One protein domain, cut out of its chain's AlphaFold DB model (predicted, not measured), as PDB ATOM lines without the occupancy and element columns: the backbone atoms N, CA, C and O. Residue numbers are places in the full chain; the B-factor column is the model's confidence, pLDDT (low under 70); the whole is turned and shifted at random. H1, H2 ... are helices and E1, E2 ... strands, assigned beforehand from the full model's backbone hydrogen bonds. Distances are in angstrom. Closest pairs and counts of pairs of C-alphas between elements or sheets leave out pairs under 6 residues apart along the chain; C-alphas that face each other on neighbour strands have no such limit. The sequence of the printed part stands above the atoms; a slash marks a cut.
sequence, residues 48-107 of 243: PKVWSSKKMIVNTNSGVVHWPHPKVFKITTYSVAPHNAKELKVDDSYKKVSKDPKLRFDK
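This is residues 48 to 107 of the 243 residues of an uncharacterized protein of Thermodesulfobacteriales bacterium (UniProt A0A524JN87). Little of this domain is regular structure: a small antiparallel sheet, in the order E2 - E1 - E3, lies between the large loop of residues 67 to 84 and one short helix, H1. The 60 printed residues include E1, E2, E3 and H1 in chain order, mixed in class, with only 18 residues in named elements. The whole is compact, with a radius of gyration of the C-alphas of 11.0 A and spans of 31 by 24 by 20 A.

Inner strand E1, residues 56 to 59, is antiparallel to E3, residues 85 to 88, at 146 degrees; N 58 and O 86 are 2.8 A apart. E1 and E2, residues 64 to 66, form an antiparallel hairpin at 149 degrees, with N 57 and O 66 at 2.8 A. Residues 64 to 65 of E2 also pair, parallel, with residues 104 to 105. H1, residues 93 to 99, only grazes the sheet; its closest C-alphas to E1 are those of Ser 93 and Met 56, 7.2 A. In H1 every O i to N i+4 pair is within hydrogen-bond range.

E1 begins at C-alpha 56 (-49.833, -34.947, -39.693) and measures 10.0 A, E2 6.5 A and E3 9.8 A. H1, 10.0 A, ends at C-alpha 99 (-52.590, -50.340, -43.291).

The farthest C-alphas, Thr 77 and Lys 99, are 31.3 A apart. The printed part has no cut; E2 to E3 is a long link. Residues 48 to 51, 74 to 83 and 91 have pLDDT under 70.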
ATOM      1  N   PRO A  48     -35.855 -26.437 -31.522       61.44
ATOM      2  CA  PRO A  48     -37.111 -27.095 -31.198       61.44
ATOM      3  C   PRO A  48     -37.936 -27.259 -32.474       61.44
ATOM      4  O   PRO A  48     -38.239 -26.279 -33.157       61.44
ATOM      5  N   LYS A  49     -38.272 -28.499 -32.829       64.44
ATOM      6  CA  LYS A  49     -39.041 -28.766 -34.043       64.44
ATOM      7  C   LYS A  49     -40.456 -28.253 -33.818       64.44
ATOM      8  O   LYS A  49     -41.167 -28.808 -32.997       64.44
ATOM      9  N   VAL A  50     -40.868 -27.187 -34.491       68.38
ATOM     10  CA  VAL A  50     -42.231 -26.655 -34.347       68.38
ATOM     11  C   VAL A  50     -43.207 -27.529 -35.131       68.38
ATOM     12  O   VAL A  50     -42.866 -28.057 -36.189       68.38
ATOM     13  N   TRP A  51     -44.417 -27.726 -34.607       68.88
ATOM     14  CA  TRP A  51     -45.442 -28.496 -35.308       68.88
ATOM     15  C   TRP A  51     -45.900 -27.701 -36.536       68.88
ATOM     16  O   TRP A  51     -46.308 -26.548 -36.414       68.88
ATOM     17  N   SER A  52     -45.881 -28.317 -37.717       72.31
ATOM     18  CA  SER A  52     -46.547 -27.741 -38.884       72.31
ATOM     19  C   SER A  52     -48.036 -28.060 -38.815       72.31
ATOM     20  O   SER A  52     -48.398 -29.230 -38.890       72.31
ATOM     21  N   SER A  53     -48.907 -27.049 -38.732       70.56
ATOM     22  CA  SER A  53     -50.370 -27.232 -38.823       70.56
ATOM     23  C   SER A  53     -50.815 -27.886 -40.137       70.56
ATOM     24  O   SER A  53     -51.909 -28.444 -40.204       70.56
ATOM     25  N   LYS A  54     -49.948 -27.846 -41.156       74.31
ATOM     26  CA  LYS A  54     -50.174 -28.355 -42.512       74.31
ATOM     27  C   LYS A  54     -49.912 -29.855 -42.657       74.31
ATOM     28  O   LYS A  54     -50.185 -30.425 -43.707       74.31
ATOM     29  N   LYS A  55     -49.323 -30.505 -41.651       80.38
ATOM     30  CA  LYS A  55     -48.929 -31.916 -41.733       80.38
ATOM     31  C   LYS A  55     -49.426 -32.703 -40.538       80.38
ATOM     32  O   LYS A  55     -49.575 -32.186 -39.434       80.38
ATOM     33  N   MET A  56     -49.616 -33.994 -40.768       85.94
ATOM     34  CA  MET A  56     -49.833 -34.947 -39.693       85.94
ATOM     35  C   MET A  56     -48.488 -35.234 -39.023       85.94
ATOM     36  O   MET A  56     -47.464 -35.367 -39.693       85.94
ATOM     37  N   ILE A  57     -48.475 -35.341 -37.704       85.94
ATOM     38  CA  ILE A  57     -47.278 -35.602 -36.910       85.94
ATOM     39  C   ILE A  57     -47.418 -36.965 -36.252       85.94
ATOM     40  O   ILE A  57     -48.351 -37.203 -35.494       85.94
ATOM     41  N   VAL A  58     -46.469 -37.852 -36.524       86.56
ATOM     42  CA  VAL A  58     -46.352 -39.163 -35.893       86.56
ATOM     43  C   VAL A  58     -45.348 -39.072 -34.765       86.56
ATOM     44  O   VAL A  58     -44.185 -38.730 -34.991       86.56
ATOM     45  N   ASN A  59     -45.764 -39.448 -33.565       85.69
ATOM     46  CA  ASN A  59     -44.834 -39.777 -32.499       85.69
ATOM     47  C   ASN A  59     -44.262 -41.174 -32.774       85.69
ATOM     48  O   ASN A  59     -44.967 -42.170 -32.619       85.69
ATOM     49  N   THR A  60     -42.996 -41.269 -33.180       82.44
ATOM     50  CA  THR A  60     -42.405 -42.545 -33.617       82.44
ATOM     51  C   THR A  60     -42.210 -43.555 -32.486       82.44
ATOM     52  O   THR A  60     -42.034 -44.733 -32.776       82.44
ATOM     53  N   ASN A  61     -42.279 -43.140 -31.215       83.38
ATOM     54  CA  ASN A  61     -42.195 -44.071 -30.082       83.38
ATOM     55  C   ASN A  61     -43.540 -44.746 -29.800       83.38
ATOM     56  O   ASN A  61     -43.578 -45.915 -29.438       83.38
ATOM     57  N   SER A  62     -44.642 -44.004 -29.928       84.19
ATOM     58  CA  SER A  62     -45.986 -44.509 -29.602       84.19
ATOM     59  C   SER A  62     -46.813 -44.908 -30.825       84.19
ATOM     60  O   SER A  62     -47.843 -45.572 -30.668       84.19
ATOM     61  N   GLY A  63     -46.392 -44.481 -32.020       85.06
ATOM     62  CA  GLY A  63     -47.130 -44.620 -33.275       85.06
ATOM     63  C   GLY A  63     -48.372 -43.729 -33.373       85.06
ATOM     64  O   GLY A  63     -49.159 -43.864 -34.308       85.06
ATOM     65  N   VAL A  64     -48.583 -42.823 -32.413       87.25
ATOM     66  CA  VAL A  64     -49.758 -41.947 -32.411       87.25
ATOM     67  C   VAL A  64     -49.584 -40.839 -33.442       87.25
ATOM     68  O   VAL A  64     -48.563 -40.148 -33.469       87.25
ATOM     69  N   VAL A  65     -50.600 -40.681 -34.282       87.31
ATOM     70  CA  VAL A  65     -50.684 -39.663 -35.321       87.31
ATOM     71  C   VAL A  65     -51.595 -38.533 -34.850       87.31
ATOM     72  O   VAL A  65     -52.745 -38.748 -34.460       87.31
ATOM     73  N   HIS A  66     -51.075 -37.313 -34.909       84.50
ATOM     74  CA  HIS A  66     -51.756 -36.084 -34.535       84.50
ATOM     75  C   HIS A  66     -51.873 -35.151 -35.738       84.50
ATOM     76  O   HIS A  66     -50.994 -35.116 -36.593       84.50
ATOM     77  N   TRP A  67     -52.917 -34.332 -35.752       85.44
ATOM     78  CA  TRP A  67     -53.063 -33.211 -36.680       85.44
ATOM     79  C   TRP A  67     -52.993 -31.864 -35.942       85.44
ATOM     80  O   TRP A  67     -54.035 -31.369 -35.540       85.44
ATOM     81  N   PRO A  68     -51.826 -31.227 -35.748       75.56
ATOM     82  CA  PRO A  68     -51.656 -29.953 -35.011       75.56
ATOM     83  C   PRO A  68     -52.532 -28.749 -35.393       75.56
ATOM     84  O   PRO A  68     -52.316 -27.654 -34.877       75.56
ATOM     85  N   HIS A  69     -53.462 -28.883 -36.328       79.06
ATOM     86  CA  HIS A  69     -54.195 -27.776 -36.897       79.06
ATOM     87  C   HIS A  69     -55.110 -27.095 -35.855       79.06
ATOM     88  O   HIS A  69     -56.019 -27.755 -35.350       79.06
ATOM     89  N   PRO A  70     -54.979 -25.775 -35.595       74.44
ATOM     90  CA  PRO A  70     -55.752 -25.037 -34.581       74.44
ATOM     91  C   PRO A  70     -57.279 -25.186 -34.683       74.44
ATOM     92  O   PRO A  70     -57.999 -25.185 -33.685       74.44
ATOM     93  N   LYS A  71     -57.782 -25.305 -35.920       75.31
ATOM     94  CA  LYS A  71     -59.211 -25.524 -36.202       75.31
ATOM     95  C   LYS A  71     -59.687 -26.952 -35.875       75.31
ATOM     96  O   LYS A  71     -60.858 -27.122 -35.559       75.31
ATOM     97  N   VAL A  72     -58.797 -27.949 -35.915       76.06
ATOM     98  CA  VAL A  72     -59.101 -29.352 -35.567       76.06
ATOM     99  C   VAL A  72     -58.862 -29.577 -34.072       76.06
ATOM    100  O   VAL A  72     -59.705 -30.132 -33.366       76.06
ATOM    101  N   PHE A  73     -57.746 -29.064 -33.552       74.44
ATOM    102  CA  PHE A  73     -57.419 -29.050 -32.134       74.44
ATOM    103  C   PHE A  73     -57.078 -27.639 -31.706       74.44
ATOM    104  O   PHE A  73     -56.212 -27.022 -32.306       74.44
ATOM    105  N   LYS A  74     -57.680 -27.162 -30.612       63.66
ATOM    106  CA  LYS A  74     -57.316 -25.899 -29.949       63.66
ATOM    107  C   LYS A  74     -55.922 -25.988 -29.298       63.66
ATOM    108  O   LYS A  74     -55.783 -25.816 -28.091       63.66
ATOM    109  N   ILE A  75     -54.896 -26.331 -30.072       61.44
ATOM    110  CA  ILE A  75     -53.501 -26.369 -29.649       61.44
ATOM    111  C   ILE A  75     -52.990 -24.944 -29.791       61.44
ATOM    112  O   ILE A  75     -52.483 -24.534 -30.827       61.44
ATOM    113  N   THR A  76     -53.189 -24.161 -28.739       50.47
ATOM    114  CA  THR A  76     -52.595 -22.829 -28.599       50.47
ATOM    115  C   THR A  76     -51.233 -22.879 -27.898       50.47
ATOM    116  O   THR A  76     -50.592 -21.845 -27.762       50.47
ATOM    117  N   THR A  77     -50.786 -24.054 -27.430       44.81
ATOM    118  CA  THR A  77     -49.781 -24.141 -26.350       44.81
ATOM    119  C   THR A  77     -48.675 -25.192 -26.497       44.81
ATOM    120  O   THR A  77     -47.815 -25.253 -25.625       44.81
ATOM    121  N   TYR A  78     -48.598 -25.966 -27.584       50.06
ATOM    122  CA  TYR A  78     -47.478 -26.900 -27.794       50.06
ATOM    123  C   TYR A  78     -46.691 -26.544 -29.052       50.06
ATOM    124  O   TYR A  78     -46.834 -27.157 -30.103       50.06
ATOM    125  N   SER A  79     -45.841 -25.525 -28.928       55.22
ATOM    126  CA  SER A  79     -44.990 -25.022 -30.012       55.22
ATOM    127  C   SER A  79     -43.838 -25.966 -30.368       55.22
ATOM    128  O   SER A  79     -43.142 -25.710 -31.338       55.22
ATOM    129  N   VAL A  80     -43.604 -27.036 -29.598       58.19
ATOM    130  CA  VAL A  80     -42.450 -27.933 -29.770       58.19
ATOM    131  C   VAL A  80     -42.918 -29.376 -29.916       58.19
ATOM    132  O   VAL A  80     -43.620 -29.919 -29.063       58.19
ATOM    133  N   ALA A  81     -42.573 -29.990 -31.039       63.53
ATOM    134  CA  ALA A  81     -42.775 -31.392 -31.344       63.53
ATOM    135  C   ALA A  81     -41.731 -32.221 -30.595       63.53
ATOM    136  O   ALA A  81     -40.582 -31.786 -30.469       63.53
ATOM    137  N   PRO A  82     -42.097 -33.418 -30.104       63.50
ATOM    138  CA  PRO A  82     -41.118 -34.319 -29.512       63.50
ATOM    139  C   PRO A  82     -39.991 -34.595 -30.521       63.50
ATOM    140  O   PRO A  82     -40.236 -34.650 -31.727       63.50
ATOM    141  N   HIS A  83     -38.756 -34.779 -30.045       66.50
ATOM    142  CA  HIS A  83     -37.572 -34.996 -30.900       66.50
ATOM    143  C   HIS A  83     -37.752 -36.141 -31.918       66.50
ATOM    144  O   HIS A  83     -37.189 -36.141 -33.007       66.50
ATOM    145  N   ASN A  84     -38.610 -37.084 -31.568       72.12
ATOM    146  CA  ASN A  84     -39.024 -38.288 -32.264       72.12
ATOM    147  C   ASN A  84     -40.349 -38.087 -33.041       72.12
ATOM    148  O   ASN A  84     -41.200 -38.973 -33.116       72.12
ATOM    149  N   ALA A  85     -40.542 -36.895 -33.616       77.31
ATOM    150  CA  ALA A  85     -41.677 -36.557 -34.469       77.31
ATOM    151  C   ALA A  85     -41.340 -36.725 -35.961       77.31
ATOM    152  O   ALA A  85     -40.474 -36.023 -36.503       77.31
ATOM    153  N   LYS A  86     -42.084 -37.592 -36.657       83.31
ATOM    154  CA  LYS A  86     -42.042 -37.733 -38.120       83.31
ATOM    155  C   LYS A  86     -43.281 -37.101 -38.743       83.31
ATOM    156  O   LYS A  86     -44.390 -37.313 -38.271       83.31
ATOM    157  N   GLU A  87     -43.099 -36.342 -39.813       83.50
ATOM    158  CA  GLU A  87     -44.219 -35.740 -40.533       83.50
ATOM    159  C   GLU A  87     -44.800 -36.718 -41.563       83.50
ATOM    160  O   GLU A  87     -44.072 -37.465 -42.224       83.50
ATOM    161  N   LEU A  88     -46.116 -36.682 -41.721       80.50
ATOM    162  CA  LEU A  88     -46.879 -37.377 -42.746       80.50
ATOM    163  C   LEU A  88     -47.683 -36.350 -43.552       80.50
ATOM    164  O   LEU A  88     -48.254 -35.411 -42.996       80.50
ATOM    165  N   LYS A  89     -47.744 -36.559 -44.871       79.00
ATOM    166  CA  LYS A  89     -48.700 -35.854 -45.734       79.00
ATOM    167  C   LYS A  89     -50.129 -36.197 -45.302       79.00
ATOM    168  O   LYS A  89     -50.386 -37.346 -44.935       79.00
ATOM    169  N   VAL A  90     -51.016 -35.206 -45.343       75.62
ATOM    170  CA  VAL A  90     -52.405 -35.322 -44.877       75.62
ATOM    171  C   VAL A  90     -53.199 -36.281 -45.765       75.62
ATOM    172  O   VAL A  90     -53.786 -37.227 -45.240       75.62
ATOM    173  N   ASP A  91     -53.090 -36.122 -47.084       69.06
ATOM    174  CA  ASP A  91     -53.921 -36.786 -48.106       69.06
ATOM    175  C   ASP A  91     -53.801 -38.326 -48.111       69.06
ATOM    176  O   ASP A  91     -54.730 -39.044 -48.458       69.06
ATOM    177  N   ASP A  92     -52.686 -38.873 -47.611       71.56
ATOM    178  CA  ASP A  92     -52.473 -40.328 -47.497       71.56
ATOM    179  C   ASP A  92     -52.557 -40.854 -46.061       71.56
ATOM    180  O   ASP A  92     -52.314 -42.040 -45.799       71.56
ATOM    181  N   SER A  93     -52.792 -39.974 -45.090       77.62
ATOM    182  CA  SER A  93     -52.597 -40.308 -43.682       77.62
ATOM    183  C   SER A  93     -53.556 -41.399 -43.211       77.62
ATOM    184  O   SER A  93     -53.107 -42.335 -42.552       77.62
ATOM    185  N   TYR A  94     -54.829 -41.362 -43.620       80.62
ATOM    186  CA  TYR A  94     -55.794 -42.404 -43.259       80.62
ATOM    187  C   TYR A  94     -55.444 -43.767 -43.870       80.62
ATOM    188  O   TYR A  94     -55.575 -44.774 -43.181       80.62
ATOM    189  N   LYS A  95     -54.957 -43.814 -45.123       83.31
ATOM    190  CA  LYS A  95     -54.535 -45.062 -45.794       83.31
ATOM    191  C   LYS A  95     -53.317 -45.670 -45.109       83.31
ATOM    192  O   LYS A  95     -53.206 -46.886 -45.000       83.31
ATOM    193  N   LYS A  96     -52.380 -44.828 -44.666       83.12
ATOM    194  CA  LYS A  96     -51.185 -45.268 -43.932       83.12
ATOM    195  C   LYS A  96     -51.551 -45.775 -42.544       83.12
ATOM    196  O   LYS A  96     -51.097 -46.847 -42.168       83.12
ATOM    197  N   VAL A  97     -52.403 -45.044 -41.826       83.69
ATOM    198  CA  VAL A  97     -52.899 -45.449 -40.505       83.69
ATOM    199  C   VAL A  97     -53.710 -46.742 -40.585       83.69
ATOM    200  O   VAL A  97     -53.532 -47.613 -39.747       83.69
ATOM    201  N   SER A  98     -54.547 -46.923 -41.608       81.94
ATOM    202  CA  SER A  98     -55.363 -48.137 -41.733       81.94
ATOM    203  C   SER A  98     -54.570 -49.386 -42.128       81.94
ATOM    204  O   SER A  98     -54.982 -50.495 -41.795       81.94
ATOM    205  N   LYS A  99     -53.444 -49.227 -42.837       86.12
ATOM    206  CA  LYS A  99     -52.590 -50.340 -43.291       86.12
ATOM    207  C   LYS A  99     -51.469 -50.695 -42.314       86.12
ATOM    208  O   LYS A  99     -50.988 -51.826 -42.352       86.12
ATOM    209  N   ASP A 100     -51.034 -49.758 -41.476       85.00
ATOM    210  CA  ASP A 100     -49.966 -49.980 -40.504       85.00
ATOM    211  C   ASP A 100     -50.546 -50.160 -39.089       85.00
ATOM    212  O   ASP A 100     -50.965 -49.177 -38.478       85.00
ATOM    213  N   PRO A 101     -50.516 -51.377 -38.511       82.81
ATOM    214  CA  PRO A 101     -51.066 -51.629 -37.178       82.81
ATOM    215  C   PRO A 101     -50.325 -50.884 -36.056       82.81
ATOM    216  O   PRO A 101     -50.822 -50.816 -34.931       82.81
ATOM    217  N   LYS A 102     -49.128 -50.343 -36.323       86.44
ATOM    218  CA  LYS A 102     -48.377 -49.533 -35.358       86.44
ATOM    219  C   LYS A 102     -48.842 -48.082 -35.348       86.44
ATOM    220  O   LYS A 102     -48.605 -47.398 -34.353       86.44
ATOM    221  N   LEU A 103     -49.491 -47.611 -36.411       87.38
ATOM    222  CA  LEU A 103     -49.998 -46.250 -36.506       87.38
ATOM    223  C   LEU A 103     -51.459 -46.186 -36.076       87.38
ATOM    224  O   LEU A 103     -52.272 -47.038 -36.413       87.38
ATOM    225  N   ARG A 104     -51.808 -45.145 -35.325       88.06
ATOM    226  CA  ARG A 104     -53.201 -44.862 -34.959       88.06
ATOM    227  C   ARG A 104     -53.394 -43.382 -34.726       88.06
ATOM    228  O   ARG A 104     -52.501 -42.726 -34.190       88.06
ATOM    229  N   PHE A 105     -54.561 -42.855 -35.062       89.12
ATOM    230  CA  PHE A 105     -54.917 -41.524 -34.589       89.12
ATOM    231  C   PHE A 105     -55.125 -41.533 -33.073       89.12
ATOM    232  O   PHE A 105     -55.482 -42.551 -32.474       89.12
ATOM    233  N   ASP A 106     -54.890 -40.387 -32.436       85.19
ATOM    234  CA  ASP A 106     -55.239 -40.205 -31.028       85.19
ATOM    235  C   ASP A 106     -56.729 -40.516 -30.812       85.19
ATOM    236  O   ASP A 106     -57.589 -39.898 -31.437       85.19
ATOM    237  N   LYS A 107     -57.043 -41.450 -29.907       82.94
ATOM    238  CA  LYS A 107     -58.411 -41.945 -29.673       82.94
ATOM    239  C   LYS A 107     -59.413 -40.831 -29.351       82.94
ATOM    240  O   LYS A 107     -60.578 -40.929 -29.710       82.94
TER     241      LYS A 107